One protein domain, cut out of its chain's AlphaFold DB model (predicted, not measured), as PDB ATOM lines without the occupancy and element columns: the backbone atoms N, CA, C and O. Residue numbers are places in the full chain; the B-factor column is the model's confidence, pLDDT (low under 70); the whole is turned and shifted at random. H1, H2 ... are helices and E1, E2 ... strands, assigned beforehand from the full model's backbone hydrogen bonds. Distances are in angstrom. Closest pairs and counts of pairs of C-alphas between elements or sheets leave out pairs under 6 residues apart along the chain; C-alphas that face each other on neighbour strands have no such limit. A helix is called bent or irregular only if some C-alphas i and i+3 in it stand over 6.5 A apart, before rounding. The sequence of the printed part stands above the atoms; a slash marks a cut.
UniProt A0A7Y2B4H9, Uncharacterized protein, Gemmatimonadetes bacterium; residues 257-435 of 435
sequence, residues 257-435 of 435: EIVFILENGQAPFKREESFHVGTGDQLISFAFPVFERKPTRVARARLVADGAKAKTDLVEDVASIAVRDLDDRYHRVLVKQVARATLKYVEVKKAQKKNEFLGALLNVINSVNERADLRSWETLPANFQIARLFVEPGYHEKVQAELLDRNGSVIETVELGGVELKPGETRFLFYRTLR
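This is residues 257 to 435 of the 435 residues of an uncharacterized protein of Gemmatimonadetes bacterium (UniProt A0A7Y2B4H9). What is the overall shape? A sandwich of two strongly twisted sheets, E6 E7 E1 E10 and E5 E4 E8 E9, makes one end of the domain, and from it a long, slender arm sticks out, made of the strand hairpin E2 and E3 with the bent helix H1 and the helix H2. H1 runs out beside E3, H2 folds back beside H1's far arm, and residues 369 to 380 return to the sandwich. What is it built of, and how large is it? The printed part has 179 residues, with two named helices and ten named strands in the order E1 E2 E3 E4 E5 E6 H1 H2 E7 E8 E9 E10; the class is mixed, helices and strands. It is extended, with a radius of gyration of the C-alphas of 26.0 A and spans of 85 by 28 by 22 A.

How is the first sheet ordered? It is mixed and runs E6, residues 313 to 316, E7, residues 381 to 391, E1, residues 257 to 266, and E10, residues 426 to 432. E6 and E7 are antiparallel, with N 315 and O 384 2.9 A apart, and so are E7 and E1, with N 260 and O 387 2.9 A apart. E1 and E10 are parallel at 16 degrees, with N 261 and O 429 2.9 A apart. What makes the other half of the sandwich, two sheets face to face? An all-antiparallel sheet runs E5, residues 308 to 311, E4, residues 300 to 305, E8, residues 394 to 404, and E9, residues 410 to 421; N 303 and O 310, N 302 and O 402, and N 403 and O 412 are each 2.8 A apart, within hydrogen-bond range. The parts that face each other are 10.0 A centre to centre, with best planes 18 degrees apart; the closest C-alphas of E5 and E7 are those of Ala 310 and Leu 389, 5.5 A. How does the arm begin? E1 runs on into E2, residues 269 to 278, at 32 degrees across a break of 2 residues. E2 forms an antiparallel hairpin with E3, residues 283 to 292, where N 273 and O 288 are 2.8 A apart. Where do the helices stand? H1, residues 318 to 354, was assigned as one helix by its hydrogen bonds but is bent, with C-alphas 328 and 331 7.4 A apart; its arm H1a, residues 318 to 328, only grazes the first sheet with residues 318 to 322, and its closest C-alphas to E3 are those of Val 323 and Phe 291, 5.6 A. The arm H1b, residues 331 to 354, touches H2, residues 356 to 368, with residues 344 to 353 alone, closest at the C-alphas of Gln 352 and Gly 359, 4.2 A; this helical hairpin runs opposite ways at a shallow tilt of 22 degrees. In H1a, H1b and H2 every O i to N i+4 pair is within hydrogen-bond range.

Where does the printed part begin and its last strand end? E1 begins at C-alpha 257, (176.918, 290.431, 232.663), and E10 ends at C-alpha 432, (166.420, 298.335, 217.307). How long are the larger elements? H1b measures 35.3 A and ends at C-alpha 354, (112.719, 322.836, 205.901). E2 measures 29.7 A, E1 28.7 A, E7 28.5 A, E8 27.5 A, E3 27.4 A and E9 26.8 A. Which strands bend? E8 bends by 60 degrees at residue 397, and E9 by 59 degrees at residue 418.

How far does it reach? The two C-alphas farthest apart are those of Lys 354 and Gly 394, 85.0 A. Is anything missing, or any link long? The printed part has no cut; the link H2 to E7 is long, with 12 residues. How sure is the model? The mean pLDDT of the printed part is 91.5, and no printed residue is under 70.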
ATOM      1  N   GLU A 257     178.271 290.621 233.186       98.12
ATOM      2  CA  GLU A 257     176.918 290.431 232.663       98.12
ATOM      3  C   GLU A 257     176.602 291.430 231.547       98.12
ATOM      4  O   GLU A 257     176.747 292.640 231.711       98.12
ATOM      5  N   ILE A 258     176.078 290.919 230.435       98.44
ATOM      6  CA  ILE A 258     175.497 291.708 229.353       98.44
ATOM      7  C   ILE A 258     173.982 291.504 229.374       98.44
ATOM      8  O   ILE A 258     173.486 290.387 229.198       98.44
ATOM      9  N   VAL A 259     173.243 292.592 229.563       98.50
ATOM     10  CA  VAL A 259     171.787 292.630 229.399       98.50
ATOM     11  C   VAL A 259     171.500 293.278 228.056       98.50
ATOM     12  O   VAL A 259     171.784 294.456 227.860       98.50
ATOM     13  N   PHE A 260     170.956 292.508 227.122       98.62
ATOM     14  CA  PHE A 260     170.626 292.988 225.788       98.62
ATOM     15  C   PHE A 260     169.124 293.206 225.658       98.62
ATOM     16  O   PHE A 260     168.347 292.284 225.910       98.62
ATOM     17  N   ILE A 261     168.740 294.414 225.254       98.62
ATOM     18  CA  ILE A 261     167.359 294.818 224.998       98.62
ATOM     19  C   ILE A 261     167.179 294.966 223.488       98.62
ATOM     20  O   ILE A 261     167.901 295.722 222.837       98.62
ATOM     21  N   LEU A 262     166.212 294.235 222.941       98.44
ATOM     22  CA  LEU A 262     165.829 294.300 221.537       98.44
ATOM     23  C   LEU A 262     164.488 295.013 221.398       98.44
ATOM     24  O   LEU A 262     163.475 294.526 221.908       98.44
ATOM     25  N   GLU A 263     164.471 296.087 220.621       98.00
ATOM     26  CA  GLU A 263     163.250 296.679 220.080       98.00
ATOM     27  C   GLU A 263     162.983 296.118 218.688       98.00
ATOM     28  O   GLU A 263     163.757 296.311 217.745       98.00
ATOM     29  N   ASN A 264     161.899 295.357 218.563       96.44
ATOM     30  CA  ASN A 264     161.669 294.538 217.387       96.44
ATOM     31  C   ASN A 264     160.475 295.010 216.554       96.44
ATOM     32  O   ASN A 264     159.350 295.038 217.052       96.44
ATOM     33  N   GLY A 265     160.713 295.255 215.265       94.06
ATOM     34  CA  GLY A 265     159.702 295.463 214.237       94.06
ATOM     35  C   GLY A 265     158.901 296.757 214.365       94.06
ATOM     36  O   GLY A 265     159.154 297.604 215.214       94.06
ATOM     37  N   GLN A 266     157.898 296.882 213.498       94.12
ATOM     38  CA  GLN A 266     157.013 298.040 213.422       94.12
ATOM     39  C   GLN A 266     155.776 297.884 214.311       94.12
ATOM     40  O   GLN A 266     155.109 296.844 214.273       94.12
ATOM     41  N   ALA A 267     155.437 298.937 215.060       92.50
ATOM     42  CA  ALA A 267     154.203 299.010 215.836       92.50
ATOM     43  C   ALA A 267     152.942 298.686 215.014       92.50
ATOM     44  O   ALA A 267     152.906 298.868 213.790       92.50
ATOM     45  N   PRO A 268     151.869 298.220 215.676       92.75
ATOM     46  CA  PRO A 268     150.569 298.139 215.029       92.75
ATOM     47  C   PRO A 268     150.097 299.538 214.606       92.75
ATOM     48  O   PRO A 268     150.415 300.540 215.243       92.75
ATOM     49  N   PHE A 269     149.293 299.604 213.553       91.81
ATOM     50  CA  PHE A 269     148.706 300.853 213.065       91.81
ATOM     51  C   PHE A 269     147.189 300.723 212.989       91.81
ATOM     52  O   PHE A 269     146.655 299.619 212.850       91.81
ATOM     53  N   LYS A 270     146.479 301.847 213.078       92.06
ATOM     54  CA  LYS A 270     145.019 301.848 212.971       92.06
ATOM     55  C   LYS A 270     144.573 301.860 211.510       92.06
ATOM     56  O   LYS A 270     145.006 302.689 210.710       92.06
ATOM     57  N   ARG A 271     143.635 300.974 211.191       91.62
ATOM     58  CA  ARG A 271     142.840 300.955 209.958       91.62
ATOM     59  C   ARG A 271     141.405 301.353 210.288       91.62
ATOM     60  O   ARG A 271     140.925 301.080 211.382       91.62
ATOM     61  N   GLU A 272     140.717 301.983 209.342       90.12
ATOM     62  CA  GLU A 272     139.276 302.209 209.457       90.12
ATOM     63  C   GLU A 272     138.505 300.975 208.987       90.12
ATOM     64  O   GLU A 272     138.709 300.489 207.873       90.12
ATOM     65  N   GLU A 273     137.583 300.512 209.820       90.00
ATOM     66  CA  GLU A 273     136.479 299.662 209.399       90.00
ATOM     67  C   GLU A 273     135.190 300.467 209.460       90.00
ATOM     68  O   GLU A 273     134.872 301.100 210.470       90.00
ATOM     69  N   SER A 274     134.446 300.468 208.359       88.56
ATOM     70  CA  SER A 274     133.209 301.221 208.248       88.56
ATOM     71  C   SER A 274     132.090 300.380 207.662       88.56
ATOM     72  O   SER A 274     132.295 299.460 206.868       88.56
ATOM     73  N   PHE A 275     130.875 300.697 208.087       88.19
ATOM     74  CA  PHE A 275     129.664 300.124 207.528       88.19
ATOM     75  C   PHE A 275     128.581 301.190 207.434       88.19
ATOM     76  O   PHE A 275     128.570 302.179 208.171       88.19
ATOM     77  N   HIS A 276     127.642 300.971 206.518       86.69
ATOM     78  CA  HIS A 276     126.550 301.897 206.271       86.69
ATOM     79  C   HIS A 276     125.204 301.204 206.460       86.69
ATOM     80  O   HIS A 276     124.997 300.084 205.995       86.69
ATOM     81  N   VAL A 277     124.272 301.891 207.115       88.19
ATOM     82  CA  VAL A 277     122.899 301.431 207.337       88.19
ATOM     83  C   VAL A 277     121.946 302.368 206.606       88.19
ATOM     84  O   VAL A 277     121.862 303.558 206.912       88.19
ATOM     85  N   GLY A 278     121.217 301.835 205.625       85.88
ATOM     86  CA  GLY A 278     120.161 302.562 204.926       85.88
ATOM     87  C   GLY A 278     118.841 302.487 205.692       85.88
ATOM     88  O   GLY A 278     118.354 301.397 205.973       85.88
ATOM     89  N   THR A 279     118.230 303.631 205.996       82.81
ATOM     90  CA  THR A 279     116.915 303.713 206.672       82.81
ATOM     91  C   THR A 279     115.763 303.987 205.695       82.81
ATOM     92  O   THR A 279     114.668 304.371 206.096       82.81
ATOM     93  N   GLY A 280     116.007 303.789 204.396       79.38
ATOM     94  CA  GLY A 280     115.088 304.085 203.295       79.38
ATOM     95  C   GLY A 280     115.278 305.493 202.731       79.38
ATOM     96  O   GLY A 280     115.406 305.644 201.520       79.38
ATOM     97  N   ASP A 281     115.367 306.510 203.592       79.69
ATOM     98  CA  ASP A 281     115.511 307.912 203.173       79.69
ATOM     99  C   ASP A 281     116.817 308.585 203.623       79.69
ATOM    100  O   ASP A 281     117.086 309.732 203.256       79.69
ATOM    101  N   GLN A 282     117.643 307.880 204.402       81.94
ATOM    102  CA  GLN A 282     118.967 308.334 204.821       81.94
ATOM    103  C   GLN A 282     119.987 307.195 204.793       81.94
ATOM    104  O   GLN A 282     119.634 306.015 204.871       81.94
ATOM    105  N   LEU A 283     121.263 307.572 204.698       84.88
ATOM    106  CA  LEU A 283     122.396 306.660 204.770       84.88
ATOM    107  C   LEU A 283     123.160 307.012 206.040       84.88
ATOM    108  O   LEU A 283     123.732 308.092 206.146       84.88
ATOM    109  N   ILE A 284     123.139 306.119 207.019       86.88
ATOM    110  CA  ILE A 284     123.846 306.316 208.279       86.88
ATOM    111  C   ILE A 284     125.186 305.602 208.168       86.88
ATOM    112  O   ILE A 284     125.221 304.401 207.913       86.88
ATOM    113  N   SER A 285     126.278 306.338 208.341       85.81
ATOM    114  CA  SER A 285     127.639 305.805 208.255       85.81
ATOM    115  C   SER A 285     128.218 305.622 209.650       85.81
ATOM    116  O   SER A 285     128.068 306.508 210.491       85.81
ATOM    117  N   PHE A 286     128.880 304.493 209.876       87.44
ATOM    118  CA  PHE A 286     129.624 304.199 211.094       87.44
ATOM    119  C   PHE A 286     131.071 303.892 210.718       87.44
ATOM    120  O   PHE A 286     131.298 303.126 209.783       87.44
ATOM    121  N   ALA A 287     132.032 304.474 211.436       86.94
ATOM    122  CA  ALA A 287     133.461 304.278 211.206       86.94
ATOM    123  C   ALA A 287     134.180 304.015 212.535       86.94
ATOM    124  O   ALA A 287     134.007 304.763 213.503       86.94
ATOM    125  N   PHE A 288     134.988 302.957 212.572       87.62
ATOM    126  CA  PHE A 288     135.702 302.490 213.757       87.62
ATOM    127  C   PHE A 288     137.181 302.279 213.445       87.62
ATOM    128  O   PHE A 288     137.511 301.770 212.373       87.62
ATOM    129  N   PRO A 289     138.087 302.640 214.365       89.50
ATOM    130  CA  PRO A 289     139.468 302.217 214.257       89.50
ATOM    131  C   PRO A 289     139.580 300.740 214.653       89.50
ATOM    132  O   PRO A 289     138.907 300.294 215.581       89.50
ATOM    133  N   VAL A 290     140.470 300.012 213.987       91.75
ATOM    134  CA  VAL A 290     140.947 298.681 214.384       91.75
ATOM    135  C   VAL A 290     142.465 298.643 214.263       91.75
ATOM    136  O   VAL A 290     143.020 299.204 213.319       91.75
ATOM    137  N   PHE A 291     143.154 297.995 215.203       92.88
ATOM    138  CA  PHE A 291     144.600 297.812 215.097       92.88
ATOM    139  C   PHE A 291     144.942 296.663 214.148       92.88
ATOM    140  O   PHE A 291     144.425 295.551 214.266       92.88
ATOM    141  N   GLU A 292     145.858 296.929 213.225       91.88
ATOM    142  CA  GLU A 292     146.436 295.950 212.319       91.88
ATOM    143  C   GLU A 292     147.908 295.730 212.664       91.88
ATOM    144  O   GLU A 292     148.686 296.677 212.803       91.88
ATOM    145  N   ARG A 293     148.307 294.461 212.791       91.69
ATOM    146  CA  ARG A 293     149.703 294.099 213.043       91.69
ATOM    147  C   ARG A 293     150.509 294.132 211.754       91.69
ATOM    148  O   ARG A 293     150.082 293.576 210.742       91.69
ATOM    149  N   LYS A 294     151.724 294.669 211.821       90.00
ATOM    150  CA  LYS A 294     152.724 294.507 210.764       90.00
ATOM    151  C   LYS A 294     153.522 293.218 210.996       90.00
ATOM    152  O   LYS A 294     153.989 292.986 212.112       90.00
ATOM    153  N   PRO A 295     153.672 292.343 209.986       86.88
ATOM    154  CA  PRO A 295     154.554 291.190 210.103       86.88
ATOM    155  C   PRO A 295     156.001 291.637 210.342       86.88
ATOM    156  O   PRO A 295     156.523 292.427 209.566       86.88
ATOM    157  N   THR A 296     156.654 291.093 211.372       87.00
ATOM    158  CA  THR A 296     158.110 291.205 211.560       87.00
ATOM    159  C   THR A 296     158.803 289.959 211.013       87.00
ATOM    160  O   THR A 296     158.325 288.830 211.213       87.00
ATOM    161  N   ARG A 297     159.923 290.151 210.308       90.88
ATOM    162  CA  ARG A 297     160.775 289.038 209.860       90.88
ATOM    163  C   ARG A 297     161.567 288.450 211.022       90.88
ATOM    164  O   ARG A 297     161.734 287.230 211.087       90.88
ATOM    165  N   VAL A 298     162.025 289.307 211.930       95.56
ATOM    166  CA  VAL A 298     162.799 288.926 213.109       95.56
ATOM    167  C   VAL A 298     161.844 288.433 214.191       95.56
ATOM    168  O   VAL A 298     161.018 289.169 214.720       95.56
ATOM    169  N   ALA A 299     161.941 287.156 214.545       95.38
ATOM    170  CA  ALA A 299     161.152 286.580 215.629       95.38
ATOM    171  C   ALA A 299     161.791 286.847 216.997       95.38
ATOM    172  O   ALA A 299     161.084 287.088 217.976       95.38
ATOM    173  N   ARG A 300     163.123 286.765 217.072       96.38
ATOM    174  CA  ARG A 300     163.920 286.985 218.287       96.38
ATOM    175  C   ARG A 300     165.385 287.215 217.939       96.38
ATOM    176  O   ARG A 300     165.778 286.962 216.805       96.38
ATOM    177  N   ALA A 301     166.200 287.594 218.914       97.94
ATOM    178  CA  ALA A 301     167.650 287.632 218.772       97.94
ATOM    179  C   ALA A 301     168.342 286.563 219.630       97.94
ATOM    180  O   ALA A 301     167.785 286.016 220.590       97.94
ATOM    181  N   ARG A 302     169.589 286.265 219.276       98.25
ATOM    182  CA  ARG A 302     170.536 285.503 220.086       98.25
ATOM    183  C   ARG A 302     171.795 286.341 220.268       98.25
ATOM    184  O   ARG A 302     172.518 286.577 219.307       98.25
ATOM    185  N   LEU A 303     172.033 286.778 221.499       98.31
ATOM    186  CA  LEU A 303     173.256 287.462 221.894       98.31
ATOM    187  C   LEU A 303     174.400 286.446 221.960       98.31
ATOM    188  O   LEU A 303     174.219 285.355 222.513       98.31
ATOM    189  N   VAL A 304     175.552 286.808 221.405       98.19
ATOM    190  CA  VAL A 304     176.759 285.981 221.338       98.19
ATOM    191  C   VAL A 304     177.968 286.807 221.773       98.19
ATOM    192  O   VAL A 304     178.175 287.906 221.267       98.19
ATOM    193  N   ALA A 305     178.770 286.264 222.688       97.38
ATOM    194  CA  ALA A 305     180.070 286.810 223.080       97.38
ATOM    195  C   ALA A 305     180.996 285.651 223.473       97.38
ATOM    196  O   ALA A 305     180.597 284.798 224.264       97.38
ATOM    197  N   ASP A 306     182.188 285.569 222.878       92.44
ATOM    198  CA  ASP A 306     183.209 284.539 223.153       92.44
ATOM    199  C   ASP A 306     182.681 283.090 223.184       92.44
ATOM    200  O   ASP A 306     183.090 282.247 223.979       92.44
ATOM    201  N   GLY A 307     181.723 282.787 222.304       91.25
ATOM    202  CA  GLY A 307     181.080 281.474 222.211       91.25
ATOM    203  C   GLY A 307     179.930 281.241 223.200       91.25
ATOM    204  O   GLY A 307     179.124 280.337 222.957       91.25
ATOM    205  N   ALA A 308     179.789 282.068 224.239       95.38
ATOM    206  CA  ALA A 308     178.618 282.093 225.110       95.38
ATOM    207  C   ALA A 308     177.408 282.671 224.357       95.38
ATOM    208  O   ALA A 308     177.550 283.562 223.516       95.38
ATOM    209  N   LYS A 309     176.210 282.129 224.617       96.94
ATOM    210  CA  LYS A 309     174.987 282.465 223.871       96.94
ATOM    211  C   LYS A 309     173.777 282.591 224.785       96.94
ATOM    212  O   LYS A 309     173.546 281.716 225.614       96.94
ATOM    213  N   ALA A 310     172.952 283.610 224.554       96.88
ATOM    214  CA  ALA A 310     171.664 283.789 225.222       96.88
ATOM    215  C   ALA A 310     170.600 284.225 224.210       96.88
ATOM    216  O   ALA A 310     170.838 285.108 223.391       96.88
ATOM    217  N   LYS A 311     169.425 283.594 224.238       97.31
ATOM    218  CA  LYS A 311     168.284 284.008 223.405       97.31
ATOM    219  C   LYS A 311     167.480 285.077 224.131       97.31
ATOM    220  O   LYS A 311     167.408 285.049 225.357       97.31
ATOM    221  N   THR A 312     166.867 285.977 223.375       98.25
ATOM    222  CA  THR A 312     165.930 286.946 223.935       98.25
ATOM    223  C   THR A 312     164.588 286.292 224.272       98.25
ATOM    224  O   THR A 312     164.072 285.463 223.511       98.25
ATOM    225  N   ASP A 313     164.026 286.693 225.408       97.38
ATOM    226  CA  ASP A 313     162.651 286.431 225.819       97.38
ATOM    227  C   ASP A 313     161.780 287.652 225.516       97.38
ATOM    228  O   ASP A 313     162.191 288.790 225.742       97.38
ATOM    229  N   LEU A 314     160.572 287.415 225.008       97.88
ATOM    230  CA  LEU A 314     159.572 288.454 224.775       97.88
ATOM    231  C   LEU A 314     159.075 288.985 226.124       97.88
ATOM    232  O   LEU A 314     158.501 288.224 226.899       97.88
ATOM    233  N   VAL A 315     159.290 290.272 226.394       97.75
ATOM    234  CA  VAL A 315     158.890 290.900 227.665       97.75
ATOM    235  C   VAL A 315     157.701 291.841 227.511       97.75
ATOM    236  O   VAL A 315     156.999 292.070 228.487       97.75
ATOM    237  N   GLU A 316     157.435 292.323 226.296       97.38
ATOM    238  CA  GLU A 316     156.308 293.207 225.998       97.38
ATOM    239  C   GLU A 316     155.857 293.004 224.541       97.38
ATOM    240  O   GLU A 316     156.650 293.206 223.622       97.38
ATOM    241  N   ASP A 317     154.602 292.611 224.307       96.62
ATOM    242  CA  ASP A 317     154.012 292.494 222.960       96.62
ATOM    243  C   ASP A 317     153.062 293.669 222.713       96.62
ATOM    244  O   ASP A 317     151.851 293.578 222.938       96.62
ATOM    245  N   VAL A 318     153.631 294.783 222.247       96.50
ATOM    246  CA  VAL A 318     152.912 296.042 222.002       96.50
ATOM    247  C   VAL A 318     151.739 295.821 221.046       96.50
ATOM    248  O   VAL A 318     150.651 296.353 221.253       96.50
ATOM    249  N   ALA A 319     151.924 294.985 220.023       91.69
ATOM    250  CA  ALA A 319     150.881 294.676 219.054       91.69
ATOM    251  C   ALA A 319     149.690 293.923 219.671       91.69
ATOM    252  O   ALA A 319     148.539 294.219 219.341       91.69
ATOM    253  N   SER A 320     149.941 292.953 220.554       93.62
ATOM    254  CA  SER A 320     148.878 292.248 221.290       93.62
ATOM    255  C   SER A 320     148.150 293.155 222.267       93.62
ATOM    256  O   SER A 320     146.921 293.107 222.336       93.62
ATOM    257  N   ILE A 321     148.896 293.997 222.975       94.69
ATOM    258  CA  ILE A 321     148.337 294.919 223.960       94.69
ATOM    259  C   ILE A 321     147.461 295.962 223.272       94.69
ATOM    260  O   ILE A 321     146.328 296.150 223.696       94.69
ATOM    261  N   ALA A 322     147.905 296.548 222.156       93.19
ATOM    262  CA  ALA A 322     147.119 297.519 221.395       93.19
ATOM    263  C   ALA A 322     145.769 296.954 220.921       93.19
ATOM    264  O   ALA A 322     144.731 297.606 221.033       93.19
ATOM    265  N   VAL A 323     145.770 295.717 220.407       91.00
ATOM    266  CA  VAL A 323     144.537 295.042 219.973       91.00
ATOM    267  C   VAL A 323     143.601 294.808 221.158       91.00
ATOM    268  O   VAL A 323     142.401 295.051 221.040       91.00
ATOM    269  N   ARG A 324     144.136 294.355 222.297       91.12
ATOM    270  CA  ARG A 324     143.334 294.061 223.486       91.12
ATOM    271  C   ARG A 324     142.791 295.322 224.164       91.12
ATOM    272  O   ARG A 324     141.629 295.337 224.552       91.12
ATOM    273  N   ASP A 325     143.601 296.370 224.259       86.94
ATOM    274  CA  ASP A 325     143.216 297.678 224.802       86.94
ATOM    275  C   ASP A 325     142.028 298.270 224.031       86.94
ATOM    276  O   ASP A 325     141.034 298.711 224.615       86.94
ATOM    277  N   LEU A 326     142.074 298.185 222.696       86.12
ATOM    278  CA  LEU A 326     140.981 298.636 221.842       86.12
ATOM    279  C   LEU A 326     139.705 297.791 222.008       86.12
ATOM    280  O   LEU A 326     138.607 298.358 222.016       86.12
ATOM    281  N   ASP A 327     139.838 296.469 222.155       86.12
ATOM    282  CA  ASP A 327     138.724 295.535 222.383       86.12
ATOM    283  C   ASP A 327     137.979 295.849 223.694       86.12
ATOM    284  O   ASP A 327     136.753 295.998 223.700       86.12
ATOM    285  N   ASP A 328     138.710 296.087 224.788       82.00
ATOM    286  CA  ASP A 328     138.122 296.398 226.099       82.00
ATOM    287  C   ASP A 328     137.244 297.660 226.063       82.00
ATOM    288  O   ASP A 328     136.158 297.708 226.654       82.00
ATOM    289  N   ARG A 329     137.662 298.690 225.319       79.69
ATOM    290  CA  ARG A 329     136.900 299.944 225.167       79.69
ATOM    291  C   ARG A 329     135.936 299.953 223.983       79.69
ATOM    292  O   ARG A 329     135.225 300.952 223.810       79.69
ATOM    293  N   TYR A 330     135.868 298.884 223.191       80.31
ATOM    294  CA  TYR A 330     135.076 298.838 221.959       80.31
ATOM    295  C   TYR A 330     133.592 299.139 222.209       80.31
ATOM    296  O   TYR A 330     132.979 299.925 221.487       80.31
ATOM    297  N   HIS A 331     133.023 298.618 223.301       76.88
ATOM    298  CA  HIS A 331     131.632 298.880 223.693       76.88
ATOM    299  C   HIS A 331     131.351 300.380 223.905       76.88
ATOM    300  O   HIS A 331     130.332 300.904 223.450       76.88
ATOM    301  N   ARG A 332     132.279 301.101 224.545       77.31
ATOM    302  CA  ARG A 332     132.182 302.547 224.773       77.31
ATOM    303  C   ARG A 332     132.296 303.313 223.457       77.31
ATOM    304  O   ARG A 332     131.561 304.277 223.261       77.31
ATOM    305  N   VAL A 333     133.172 302.881 222.546       78.88
ATOM    306  CA  VAL A 333     133.282 303.460 221.194       78.88
ATOM    307  C   VAL A 333     131.977 303.261 220.415       78.88
ATOM    308  O   VAL A 333     131.451 304.221 219.852       78.88
ATOM    309  N   LEU A 334     131.400 302.058 220.453       81.75
ATOM    310  CA  LEU A 334     130.139 301.729 219.787       81.75
ATOM    311  C   LEU A 334     128.971 302.583 220.287       81.75
ATOM    312  O   LEU A 334     128.253 303.170 219.477       81.75
ATOM    313  N   VAL A 335     128.802 302.710 221.607       82.56
ATOM    314  CA  VAL A 335     127.744 303.546 222.202       82.56
ATOM    315  C   VAL A 335     127.855 304.997 221.726       82.56
ATOM    316  O   VAL A 335     126.854 305.592 221.318       82.56
ATOM    317  N   LYS A 336     129.072 305.557 221.710       81.12
ATOM    318  CA  LYS A 336     129.312 306.925 221.223       81.12
ATOM    319  C   LYS A 336     128.954 307.081 219.745       81.12
ATOM    320  O   LYS A 336     128.312 308.065 219.376       81.12
ATOM    321  N   GLN A 337     129.319 306.107 218.915       82.56
ATOM    322  CA  GLN A 337     129.015 306.117 217.483       82.56
ATOM    323  C   GLN A 337     127.505 306.022 217.211       82.56
ATOM    324  O   GLN A 337     126.975 306.795 216.414       82.56
ATOM    325  N   VAL A 338     126.773 305.173 217.941       86.06
ATOM    326  CA  VAL A 338     125.301 305.089 217.850       86.06
ATOM    327  C   VAL A 338     124.629 306.404 218.259       86.06
ATOM    328  O   VAL A 338     123.713 306.871 217.573       86.06
ATOM    329  N   ALA A 339     125.094 307.040 219.338       84.00
ATOM    330  CA  ALA A 339     124.578 308.338 219.768       84.00
ATOM    331  C   ALA A 339     124.821 309.427 218.706       84.00
ATOM    332  O   ALA A 339     123.880 310.124 218.315       84.00
ATOM    333  N   ARG A 340     126.049 309.527 218.169       82.62
ATOM    334  CA  ARG A 340     126.405 310.465 217.088       82.62
ATOM    335  C   ARG A 340     125.548 310.247 215.842       82.62
ATOM    336  O   ARG A 340     124.997 311.208 215.302       82.62
ATOM    337  N   ALA A 341     125.402 308.997 215.408       85.38
ATOM    338  CA  ALA A 341     124.569 308.627 214.269       85.38
ATOM    339  C   ALA A 341     123.106 309.063 214.464       85.38
ATOM    340  O   ALA A 341     122.507 309.665 213.570       85.38
ATOM    341  N   THR A 342     122.554 308.836 215.659       86.12
ATOM    342  CA  THR A 342     121.181 309.234 216.012       86.12
ATOM    343  C   THR A 342     121.005 310.754 215.974       86.12
ATOM    344  O   THR A 342     120.024 311.251 215.416       86.12
ATOM    345  N   LEU A 343     121.962 311.512 216.517       84.94
ATOM    346  CA  LEU A 343     121.938 312.978 216.484       84.94
ATOM    347  C   LEU A 343     121.986 313.510 215.044       84.94
ATOM    348  O   LEU A 343     121.125 314.305 214.660       84.94
ATOM    349  N   LYS A 344     122.917 313.008 214.219       84.50
ATOM    350  CA  LYS A 344     123.028 313.371 212.795       84.50
ATOM    351  C   LYS A 344     121.754 313.048 212.014       84.50
ATOM    352  O   LYS A 344     121.311 313.859 211.202       84.50
ATOM    353  N   TYR A 345     121.127 311.905 212.287       86.94
ATOM    354  CA  TYR A 345     119.853 311.522 211.674       86.94
ATOM    355  C   TYR A 345     118.739 312.535 211.991       86.94
ATOM    356  O   TYR A 345     118.012 312.992 211.101       86.94
ATOM    357  N   VAL A 346     118.628 312.951 213.259       89.19
ATOM    358  CA  VAL A 346     117.655 313.966 213.695       89.19
ATOM    359  C   VAL A 346     117.917 315.320 213.023       89.19
ATOM    360  O   VAL A 346     116.965 315.996 212.621       89.19
ATOM    361  N   GLU A 347     119.178 315.724 212.869       87.19
ATOM    362  CA  GLU A 347     119.559 316.956 212.164       87.19
ATOM    363  C   GLU A 347     119.174 316.927 210.682       87.19
ATOM    364  O   GLU A 347     118.541 317.871 210.196       87.19
ATOM    365  N   VAL A 348     119.466 315.826 209.983       87.12
ATOM    366  CA  VAL A 348     119.070 315.633 208.581       87.12
ATOM    367  C   VAL A 348     117.548 315.681 208.441       87.12
ATOM    368  O   VAL A 348     117.053 316.424 207.595       87.12
ATOM    369  N   LYS A 349     116.778 315.007 209.311       87.81
ATOM    370  CA  LYS A 349     115.299 315.087 209.298       87.81
ATOM    371  C   LYS A 349     114.795 316.517 209.502       87.81
ATOM    372  O   LYS A 349     113.850 316.945 208.835       87.81
ATOM    373  N   LYS A 350     115.396 317.274 210.427       89.81
ATOM    374  CA  LYS A 350     115.049 318.688 210.658       89.81
ATOM    375  C   LYS A 350     115.343 319.544 209.421       89.81
ATOM    376  O   LYS A 350     114.533 320.411 209.092       89.81
ATOM    377  N   ALA A 351     116.460 319.300 208.736       89.25
ATOM    378  CA  ALA A 351     116.817 319.985 207.494       89.25
ATOM    379  C   ALA A 351     115.869 319.615 206.343       89.25
ATOM    380  O   ALA A 351     115.348 320.521 205.699       89.25
ATOM    381  N   GLN A 352     115.555 318.326 206.160       87.50
ATOM    382  CA  GLN A 352     114.604 317.828 205.153       87.50
ATOM    383  C   GLN A 352     113.219 318.473 205.303       87.50
ATOM    384  O   GLN A 352     112.644 318.917 204.313       87.50
ATOM    385  N   LYS A 353     112.713 318.616 206.540       90.19
ATOM    386  CA  LYS A 353     111.437 319.310 206.816       90.19
ATOM    387  C   LYS A 353     111.429 320.776 206.372       90.19
ATOM    388  O   LYS A 353     110.366 321.304 206.066       90.19
ATOM    389  N   LYS A 354     112.585 321.449 206.379       90.50
ATOM    390  CA  LYS A 354     112.719 322.836 205.901       90.50
ATOM    391  C   LYS A 354     112.952 322.893 204.391       90.50
ATOM    392  O   LYS A 354     112.419 323.779 203.729       90.50
ATOM    393  N   ASN A 355     113.786 321.999 203.865       91.12
ATOM    394  CA  ASN A 355     114.130 321.890 202.453       91.12
ATOM    395  C   ASN A 355     114.708 320.492 202.156       91.12
ATOM    396  O   ASN A 355     115.752 320.114 202.691       91.12
ATOM    397  N   GLU A 356     114.051 319.751 201.267       85.19
ATOM    398  CA  GLU A 356     114.411 318.371 200.923       85.19
ATOM    399  C   GLU A 356     115.827 318.251 200.335       85.19
ATOM    400  O   GLU A 356     116.612 317.416 200.783       85.19
ATOM    401  N   PHE A 357     116.198 319.145 199.410       85.12
ATOM    402  CA  PHE A 357     117.535 319.178 198.809       85.12
ATOM    403  C   PHE A 357     118.629 319.477 199.842       85.12
ATOM    404  O   PHE A 357     119.674 318.830 199.837       85.12
ATOM    405  N   LEU A 358     118.389 320.419 200.761       84.25
ATOM    406  CA  LEU A 358     119.330 320.730 201.842       84.25
ATOM    407  C   LEU A 358     119.550 319.517 202.753       84.25
ATOM    408  O   LEU A 358     120.677 319.248 203.160       84.25
ATOM    409  N   GLY A 359     118.480 318.783 203.057       84.88
ATOM    410  CA  GLY A 359     118.553 317.552 203.832       84.88
ATOM    411  C   GLY A 359     119.330 316.442 203.123       84.88
ATOM    412  O   GLY A 359     120.206 315.829 203.730       84.88
ATOM    413  N   ALA A 360     119.071 316.223 201.831       84.44
ATOM    414  CA  ALA A 360     119.810 315.250 201.025       84.44
ATOM    415  C   ALA A 360     121.307 315.598 200.931       84.44
ATOM    416  O   ALA A 360     122.158 314.733 201.137       84.44
ATOM    417  N   LEU A 361     121.635 316.874 200.699       85.50
ATOM    418  CA  LEU A 361     123.016 317.353 200.672       85.50
ATOM    419  C   LEU A 361     123.713 317.149 202.027       85.50
ATOM    420  O   LEU A 361     124.844 316.667 202.070       85.50
ATOM    421  N   LEU A 362     123.033 317.463 203.133       85.44
ATOM    422  CA  LEU A 362     123.569 317.267 204.481       85.44
ATOM    423  C   LEU A 362     123.825 315.785 204.791       85.44
ATOM    424  O   LEU A 362     124.843 315.462 205.395       85.44
ATOM    425  N   ASN A 363     122.945 314.883 204.345       84.62
ATOM    426  CA  ASN A 363     123.111 313.437 204.510       84.62
ATOM    427  C   ASN A 363     124.385 312.916 203.811       84.62
ATOM    428  O   ASN A 363     125.162 312.163 204.401       84.62
ATOM    429  N   VAL A 364     124.645 313.377 202.579       84.31
ATOM    430  CA  VAL A 364     125.870 313.030 201.835       84.31
ATOM    431  C   VAL A 364     127.110 313.579 202.541       84.31
ATOM    432  O   VAL A 364     128.065 312.838 202.769       84.31
ATOM    433  N   ILE A 365     127.087 314.854 202.945       81.56
ATOM    434  CA  ILE A 365     128.204 315.486 203.662       81.56
ATOM    435  C   ILE A 365     128.500 314.745 204.971       81.56
ATOM    436  O   ILE A 365     129.661 314.469 205.265       81.56
ATOM    437  N   ASN A 366     127.470 314.400 205.746       82.25
ATOM    438  CA  ASN A 366     127.621 313.688 207.015       82.25
ATOM    439  C   ASN A 366     128.204 312.286 206.836       82.25
ATOM    440  O   ASN A 366     128.996 311.873 207.679       82.25
ATOM    441  N   SER A 367     127.837 311.595 205.754       78.81
ATOM    442  CA  SER A 367     128.355 310.263 205.433       78.81
ATOM    443  C   SER A 367     129.834 310.300 205.048       78.81
ATOM    444  O   SER A 367     130.612 309.501 205.547       78.81
ATOM    445  N   VAL A 368     130.245 311.265 204.218       78.00
ATOM    446  CA  VAL A 368     131.655 311.427 203.806       78.00
ATOM    447  C   VAL A 368     132.538 311.917 204.961       78.00
ATOM    448  O   VAL A 368     133.725 311.596 205.023       78.00
ATOM    449  N   ASN A 369     131.966 312.705 205.875       78.56
ATOM    450  CA  ASN A 369     132.674 313.254 207.027       78.56
ATOM    451  C   ASN A 369     132.711 312.325 208.244       78.56
ATOM    452  O   ASN A 369     133.305 312.737 209.236       78.56
ATOM    453  N   GLU A 370     132.084 311.145 208.247       80.06
ATOM    454  CA  GLU A 370     132.297 310.178 209.333       80.06
ATOM    455  C   GLU A 370     133.575 309.392 209.039       80.06
ATOM    456  O   GLU A 370     133.626 308.629 208.080       80.06
ATOM    457  N   ARG A 371     134.616 309.631 209.839       83.38
ATOM    458  CA  ARG A 371     135.897 308.925 209.758       83.38
ATOM    459  C   ARG A 371     136.391 308.594 211.154       83.38
ATOM    460  O   ARG A 371     136.208 309.399 212.065       83.38
ATOM    461  N   ALA A 372     137.032 307.447 211.302       83.75
ATOM    462  CA  ALA A 372     137.708 307.076 212.531       83.75
ATOM    463  C   ALA A 372     138.977 307.917 212.727       83.75
ATOM    464  O   ALA A 372     139.645 308.313 211.768       83.75
ATOM    465  N   ASP A 373     139.342 308.166 213.985       84.56
ATOM    466  CA  ASP A 373     140.676 308.671 214.289       84.56
ATOM    467  C   ASP A 373     141.694 307.533 214.141       84.56
ATOM    468  O   ASP A 373     141.741 306.608 214.953       84.56
ATOM    469  N   LEU A 374     142.482 307.598 213.069       88.44
ATOM    470  CA  LEU A 374     143.514 306.612 212.750       88.44
ATOM    471  C   LEU A 374     144.901 307.020 213.244       88.44
ATOM    472  O   LEU A 374     145.881 306.356 212.917       88.44
ATOM    473  N   ARG A 375     145.011 308.122 213.991       91.12
ATOM    474  CA  ARG A 375     146.281 308.501 214.608       91.12
ATOM    475  C   ARG A 375     146.627 307.495 215.711       91.12
ATOM    476  O   ARG A 375     145.771 307.109 216.513       91.12
ATOM    477  N   SER A 376     147.889 307.097 215.737       93.81
ATOM    478  CA  SER A 376     148.524 306.246 216.745       93.81
ATOM    479  C   SER A 376     150.026 306.511 216.721       93.81
ATOM    480  O   SER A 376     150.546 306.983 215.704       93.81
ATOM    481  N   TRP A 377     150.726 306.187 217.803       96.19
ATOM    482  CA  TRP A 377     152.176 306.316 217.899       96.19
ATOM    483  C   TRP A 377     152.877 305.183 217.133       96.19
ATOM    484  O   TRP A 377     153.308 304.176 217.692       96.19
ATOM    485  N   GLU A 378     152.966 305.329 215.807       95.69
ATOM    486  CA  GLU A 378     153.446 304.264 214.914       95.69
ATOM    487  C   GLU A 378     154.974 304.089 214.911       95.69
ATOM    488  O   GLU A 378     155.453 303.114 214.336       95.69
ATOM    489  N   THR A 379     155.759 304.969 215.544       96.94
ATOM    490  CA  THR A 379     157.214 304.766 215.700       96.94
ATOM    491  C   THR A 379     157.567 303.820 216.853       96.94
ATOM    492  O   THR A 379     158.736 303.509 217.041       96.94
ATOM    493  N   LEU A 380     156.606 303.339 217.647       97.06
ATOM    494  CA  LEU A 380     156.851 302.287 218.647       97.06
ATOM    495  C   LEU A 380     157.354 300.983 217.996       97.06
ATOM    496  O   LEU A 380     157.065 300.730 216.829       97.06
ATOM    497  N   PRO A 381     158.106 300.128 218.709       96.75
ATOM    498  CA  PRO A 381     158.412 298.800 218.197       96.75
ATOM    499  C   PRO A 381     157.180 297.884 218.280       96.75
ATOM    500  O   PRO A 381     156.259 298.118 219.063       96.75
ATOM    501  N   ALA A 382     157.168 296.792 217.511       95.94
ATOM    502  CA  ALA A 382     156.124 295.768 217.626       95.94
ATOM    503  C   ALA A 382     156.190 295.026 218.971       95.94
ATOM    504  O   ALA A 382     155.169 294.559 219.478       95.94
ATOM    505  N   ASN A 383     157.401 294.854 219.508       97.31
ATOM    506  CA  ASN A 383     157.649 294.212 220.793       97.31
ATOM    507  C   ASN A 383     159.023 294.570 221.379       97.31
ATOM    508  O   ASN A 383     159.934 294.964 220.648       97.31
ATOM    509  N   PHE A 384     159.168 294.352 222.686       98.38
ATOM    510  CA  PHE A 384     160.436 294.421 223.410       98.38
ATOM    511  C   PHE A 384     160.860 293.024 223.857       98.38
ATOM    512  O   PHE A 384     160.038 292.224 224.323       98.38
ATOM    513  N   GLN A 385     162.154 292.727 223.749       98.56
ATOM    514  CA  GLN A 385     162.724 291.457 224.193       98.56
ATOM    515  C   GLN A 385     164.004 291.668 225.002       98.56
ATOM    516  O   GLN A 385     164.734 292.627 224.763       98.56
ATOM    517  N   ILE A 386     164.299 290.760 225.932       98.62
ATOM    518  CA  ILE A 386     165.496 290.824 226.783       98.62
ATOM    519  C   ILE A 386     166.269 289.513 226.724       98.62
ATOM    520  O   ILE A 386     165.685 288.442 226.860       98.62
ATOM    521  N   ALA A 387     167.590 289.591 226.593       98.12
ATOM    522  CA  ALA A 387     168.508 288.494 226.886       98.12
ATOM    523  C   ALA A 387     169.457 288.890 228.023       98.12
ATOM    524  O   ALA A 387     169.881 290.041 228.119       98.12
ATOM    525  N   ARG A 388     169.824 287.919 228.861       97.75
ATOM    526  CA  ARG A 388     170.877 288.064 229.876       97.75
ATOM    527  C   ARG A 388     171.979 287.056 229.579       97.75
ATOM    528  O   ARG A 388     171.704 285.856 229.538       97.75
ATOM    529  N   LEU A 389     173.197 287.535 229.362       97.69
ATOM    530  CA  LEU A 389     174.369 286.713 229.073       97.69
ATOM    531  C   LEU A 389     175.448 286.976 230.119       97.69
ATOM    532  O   LEU A 389     175.821 288.121 230.350       97.69
ATOM    533  N   PHE A 390     175.947 285.911 230.736       97.31
ATOM    534  CA  PHE A 390     177.049 285.967 231.691       97.31
ATOM    535  C   PHE A 390     178.323 285.487 230.996       97.31
ATOM    536  O   PHE A 390     178.292 284.466 230.305       97.31
ATOM    537  N   VAL A 391     179.411 286.230 231.163       97.44
ATOM    538  CA  VAL A 391     180.701 286.014 230.493       97.44
ATOM    539  C   VAL A 391     181.846 286.159 231.491       97.44
ATOM    540  O   VAL A 391     181.683 286.762 232.551       97.44
ATOM    541  N   GLU A 392     183.009 285.598 231.169       97.25
ATOM    542  CA  GLU A 392     184.216 285.815 231.972       97.25
ATOM    543  C   GLU A 392     184.578 287.310 232.008       97.25
ATOM    544  O   GLU A 392     184.421 287.981 230.996       97.25
ATOM    545  N   PRO A 393     185.067 287.866 233.129       97.44
ATOM    546  CA  PRO A 393     185.510 289.257 233.167       97.44
ATOM    547  C   PRO A 393     186.656 289.531 232.186       97.44
ATOM    548  O   PRO A 393     187.584 288.730 232.059       97.44
ATOM    549  N   GLY A 394     186.644 290.702 231.554       97.50
ATOM    550  CA  GLY A 394     187.665 291.109 230.594       97.50
ATOM    551  C   GLY A 394     187.107 291.924 229.433       97.50
ATOM    552  O   GLY A 394     185.994 292.446 229.490       97.50
ATOM    553  N   TYR A 395     187.921 292.057 228.384       97.56
ATOM    554  CA  TYR A 395     187.528 292.699 227.135       97.56
ATOM    555  C   TYR A 395     187.059 291.650 226.126       97.56
ATOM    556  O   TYR A 395     187.840 290.799 225.699       97.56
ATOM    557  N   HIS A 396     185.799 291.756 225.719       96.81
ATOM    558  CA  HIS A 396     185.180 290.938 224.686       96.81
ATOM    559  C   HIS A 396     185.201 291.723 223.378       96.81
ATOM    560  O   HIS A 396     184.448 292.682 223.224       96.81
ATOM    561  N   GLU A 397     186.066 291.344 222.437       94.94
ATOM    562  CA  GLU A 397     186.257 292.094 221.184       94.94
ATOM    563  C   GLU A 397     185.010 292.059 220.284       94.94
ATOM    564  O   GLU A 397     184.709 293.038 219.602       94.94
ATOM    565  N   LYS A 398     184.281 290.935 220.283       93.56
ATOM    566  CA  LYS A 398     183.158 290.677 219.371       93.56
ATOM    567  C   LYS A 398     181.905 290.275 220.136       93.56
ATOM    568  O   LYS A 398     181.663 289.087 220.362       93.56
ATOM    569  N   VAL A 399     181.099 291.266 220.507       97.94
ATOM    570  CA  VAL A 399     179.728 291.045 220.977       97.94
ATOM    571  C   VAL A 399     178.773 291.235 219.803       97.94
ATOM    572  O   VAL A 399     178.805 292.256 219.120       97.94
ATOM    573  N   GLN A 400     177.920 290.243 219.558       98.06
ATOM    574  CA  GLN A 400     177.039 290.193 218.391       98.06
ATOM    575  C   GLN A 400     175.605 289.843 218.782       98.06
ATOM    576  O   GLN A 400     175.376 289.039 219.687       98.06
ATOM    577  N   ALA A 401     174.637 290.381 218.046       98.19
ATOM    578  CA  ALA A 401     173.252 289.927 218.071       98.19
ATOM    579  C   ALA A 401     172.905 289.247 216.743       98.19
ATOM    580  O   ALA A 401     172.835 289.882 215.695       98.19
ATOM    581  N   GLU A 402     172.658 287.942 216.787       98.25
ATOM    582  CA  GLU A 402     172.123 287.197 215.650       98.25
ATOM    583  C   GLU A 402     170.593 287.325 215.639       98.25
ATOM    584  O   GLU A 402     169.915 286.839 216.548       98.25
ATOM    585  N   LEU A 403     170.038 287.969 214.615       98.06
ATOM    586  CA  LEU A 403     168.599 288.128 214.420       98.06
ATOM    587  C   LEU A 403     168.035 286.860 213.776       98.06
ATOM    588  O   LEU A 403     168.484 286.440 212.709       98.06
ATOM    589  N   LEU A 404     167.061 286.231 214.429       97.88
ATOM    590  CA  LEU A 404     166.531 284.923 214.053       97.88
ATOM    591  C   LEU A 404     165.111 285.030 213.501       97.88
ATOM    592  O   LEU A 404     164.271 285.735 214.063       97.88
ATOM    593  N   ASP A 405     164.815 284.264 212.454       96.06
ATOM    594  CA  ASP A 405     163.448 284.067 211.972       96.06
ATOM    595  C   ASP A 405     162.646 283.117 212.887       96.06
ATOM    596  O   ASP A 405     163.135 282.592 213.895       96.06
ATOM    597  N   ARG A 406     161.383 282.857 212.529       94.06
ATOM    598  CA  ARG A 406     160.508 281.934 213.279       94.06
ATOM    599  C   ARG A 406     160.992 280.478 213.268       94.06
ATOM    600  O   ARG A 406     160.616 279.726 214.163       94.06
ATOM    601  N   ASN A 407     161.814 280.091 212.294       95.31
ATOM    602  CA  ASN A 407     162.410 278.758 212.189       95.31
ATOM    603  C   ASN A 407     163.729 278.648 212.977       95.31
ATOM    604  O   ASN A 407     164.298 277.563 213.076       95.31
ATOM    605  N   GLY A 408     164.224 279.756 213.542       94.19
ATOM    606  CA  GLY A 408     165.507 279.826 214.238       94.19
ATOM    607  C   GLY A 408     166.715 279.996 213.312       94.19
ATOM    608  O   GLY A 408     167.847 279.840 213.776       94.19
ATOM    609  N   SER A 409     166.493 280.310 212.033       96.88
ATOM    610  CA  SER A 409     167.556 280.621 211.073       96.88
ATOM    611  C   SER A 409     168.044 282.051 211.276       96.88
ATOM    612  O   SER A 409     167.239 282.952 211.502       96.88
ATOM    613  N   VAL A 410     169.356 282.264 211.176       97.62
ATOM    614  CA  VAL A 410     169.953 283.604 211.250       97.62
ATOM    615  C   VAL A 410     169.612 284.370 209.972       97.62
ATOM    616  O   VAL A 410     169.959 283.928 208.877       97.62
ATOM    617  N   ILE A 411     168.913 285.494 210.118       96.12
ATOM    618  CA  ILE A 411     168.592 286.437 209.037       96.12
ATOM    619  C   ILE A 411     169.760 287.401 208.836       96.12
ATOM    620  O   ILE A 411     170.156 287.675 207.706       96.12
ATOM    621  N   GLU A 412     170.285 287.917 209.943       96.19
ATOM    622  CA  GLU A 412     171.308 288.953 209.987       96.19
ATOM    623  C   GLU A 412     172.101 288.822 211.291       96.19
ATOM    624  O   GLU A 412     171.552 288.408 212.315       96.19
ATOM    625  N   THR A 413     173.382 289.177 211.252       97.19
ATOM    626  CA  THR A 413     174.229 289.294 212.442       97.19
ATOM    627  C   THR A 413     174.643 290.746 212.590       97.19
ATOM    628  O   THR A 413     175.273 291.305 211.694       97.19
ATOM    629  N   VAL A 414     174.293 291.339 213.725       96.69
ATOM    630  CA  VAL A 414     174.602 292.725 214.066       96.69
ATOM    631  C   VAL A 414     175.811 292.747 214.991       96.69
ATOM    632  O   VAL A 414     175.802 292.103 216.042       96.69
ATOM    633  N   GLU A 415     176.836 293.506 214.620       96.94
ATOM    634  CA  GLU A 415     177.976 293.793 215.492       96.94
ATOM    635  C   GLU A 415     177.572 294.849 216.526       96.94
ATOM    636  O   GLU A 415     177.235 295.978 216.168       96.94
ATOM    637  N   LEU A 416     177.618 294.492 217.808       96.19
ATOM    638  CA  LEU A 416     177.363 295.418 218.920       96.19
ATOM    639  C   LEU A 416     178.654 296.085 219.427       96.19
ATOM    640  O   LEU A 416     178.606 296.941 220.307       96.19
ATOM    641  N   GLY A 417     179.803 295.706 218.859       94.19
ATOM    642  CA  GLY A 417     181.120 296.222 219.212       94.19
ATOM    643  C   GLY A 417     181.775 295.482 220.379       94.19
ATOM    644  O   GLY A 417     181.298 294.445 220.847       94.19
ATOM    645  N   GLY A 418     182.913 296.018 220.822       95.56
ATOM    646  CA  GLY A 418     183.668 295.464 221.938       95.56
ATOM    647  C   GLY A 418     183.141 295.947 223.288       95.56
ATOM    648  O   GLY A 418     182.793 297.120 223.440       95.56
ATOM    649  N   VAL A 419     183.116 295.060 224.281       96.69
ATOM    650  CA  VAL A 419     182.616 295.361 225.629       96.69
ATOM    651  C   VAL A 419     183.645 294.936 226.669       96.69
ATOM    652  O   VAL A 419     184.059 293.783 226.701       96.69
ATOM    653  N   GLU A 420     184.043 295.864 227.535       97.19
ATOM    654  CA  GLU A 420     184.851 295.575 228.722       97.19
ATOM    655  C   GLU A 420     183.942 295.415 229.945       97.19
ATOM    656  O   GLU A 420     183.060 296.252 230.169       97.19
ATOM    657  N   LEU A 421     184.151 294.347 230.717       97.44
ATOM    658  CA  LEU A 421     183.389 294.033 231.926       97.44
ATOM    659  C   LEU A 421     184.316 293.655 233.077       97.44
ATOM    660  O   LEU A 421     185.141 292.746 232.969       97.44
ATOM    661  N   LYS A 422     184.131 294.313 234.220       97.62
ATOM    662  CA  LYS A 422     184.740 293.920 235.496       97.62
ATOM    663  C   LYS A 422     183.917 292.816 236.178       97.62
ATOM    664  O   LYS A 422     182.726 292.675 235.898       97.62
ATOM    665  N   PRO A 423     184.502 292.067 237.131       97.69
ATOM    666  CA  PRO A 423     183.745 291.113 237.937       97.69
ATOM    667  C   PRO A 423     182.538 291.769 238.625       97.69
ATOM    668  O   PRO A 423     182.678 292.771 239.334       97.69
ATOM    669  N   GLY A 424     181.353 291.202 238.407       96.38
ATOM    670  CA  GLY A 424     180.081 291.670 238.947       96.38
ATOM    671  C   GLY A 424     179.488 292.891 238.240       96.38
ATOM    672  O   GLY A 424     178.456 293.387 238.696       96.38
ATOM    673  N   GLU A 425     180.110 293.381 237.165       97.62
ATOM    674  CA  GLU A 425     179.595 294.489 236.360       97.62
ATOM    675  C   GLU A 425     178.484 294.015 235.417       97.62
ATOM    676  O   GLU A 425     178.614 292.996 234.740       97.62
ATOM    677  N   THR A 426     177.399 294.789 235.348       97.81
ATOM    678  CA  THR A 426     176.320 294.594 234.375       97.81
ATOM    679  C   THR A 426     176.324 295.750 233.377       97.81
ATOM    680  O   THR A 426     176.114 296.906 233.769       97.81
ATOM    681  N   ARG A 427     176.505 295.437 232.089       97.69
ATOM    682  CA  ARG A 427     176.385 296.379 230.969       97.69
ATOM    683  C   ARG A 427     175.076 296.146 230.221       97.69
ATOM    684  O   ARG A 427     174.745 295.016 229.870       97.69
ATOM    685  N   PHE A 428     174.356 297.228 229.947       97.81
ATOM    686  CA  PHE A 428     173.162 297.207 229.109       97.81
ATOM    687  C   PHE A 428     173.548 297.537 227.670       97.81
ATOM    688  O   PHE A 428     174.233 298.530 227.429       97.81
ATOM    689  N   LEU A 429     173.123 296.692 226.736       97.50
ATOM    690  CA  LEU A 429     173.230 296.915 225.301       97.50
ATOM    691  C   LEU A 429     171.831 296.969 224.706       97.50
ATOM    692  O   LEU A 429     170.906 296.310 225.185       97.50
ATOM    693  N   PHE A 430     171.698 297.731 223.635       96.38
ATOM    694  CA  PHE A 430     170.431 297.975 222.981       96.38
ATOM    695  C   PHE A 430     170.587 297.825 221.475       96.38
ATOM    696  O   PHE A 430     171.606 298.221 220.908       96.38
ATOM    697  N   TYR A 431     169.564 297.278 220.830       97.25
ATOM    698  CA  TYR A 431     169.446 297.335 219.385       97.25
ATOM    699  C   TYR A 431     167.985 297.422 218.968       97.25
ATOM    700  O   TYR A 431     167.118 296.759 219.543       97.25
ATOM    701  N   ARG A 432     167.735 298.194 217.912       95.81
ATOM    702  CA  ARG A 432     166.420 298.335 217.307       95.81
ATOM    703  C   ARG A 432     166.436 297.830 215.875       95.81
ATOM    704  O   ARG A 432     167.203 298.303 215.043       95.81
ATOM    705  N   THR A 433     165.531 296.908 215.579       95.25
ATOM    706  CA  THR A 433     165.221 296.527 214.195       95.25
ATOM    707  C   THR A 433     164.157 297.464 213.636       95.25
ATOM    708  O   THR A 433     163.222 297.850 214.338       95.25
ATOM    709  N   LEU A 434     164.277 297.798 212.354       89.44
ATOM    710  CA  LEU A 434     163.301 298.629 211.648       89.44
ATOM    711  C   LEU A 434     162.430 297.815 210.671       89.44
ATOM    712  O   LEU A 434     161.557 298.383 210.022       89.44
ATOM    713  N   ARG A 435     162.650 296.494 210.539       70.44
ATOM    714  CA  ARG A 435     161.992 295.627 209.543       70.44
ATOM    715  C   ARG A 435     161.752 294.201 210.034       70.44
ATOM    716  O   ARG A 435     162.625 293.671 210.753       70.44
TER     717      ARG A 435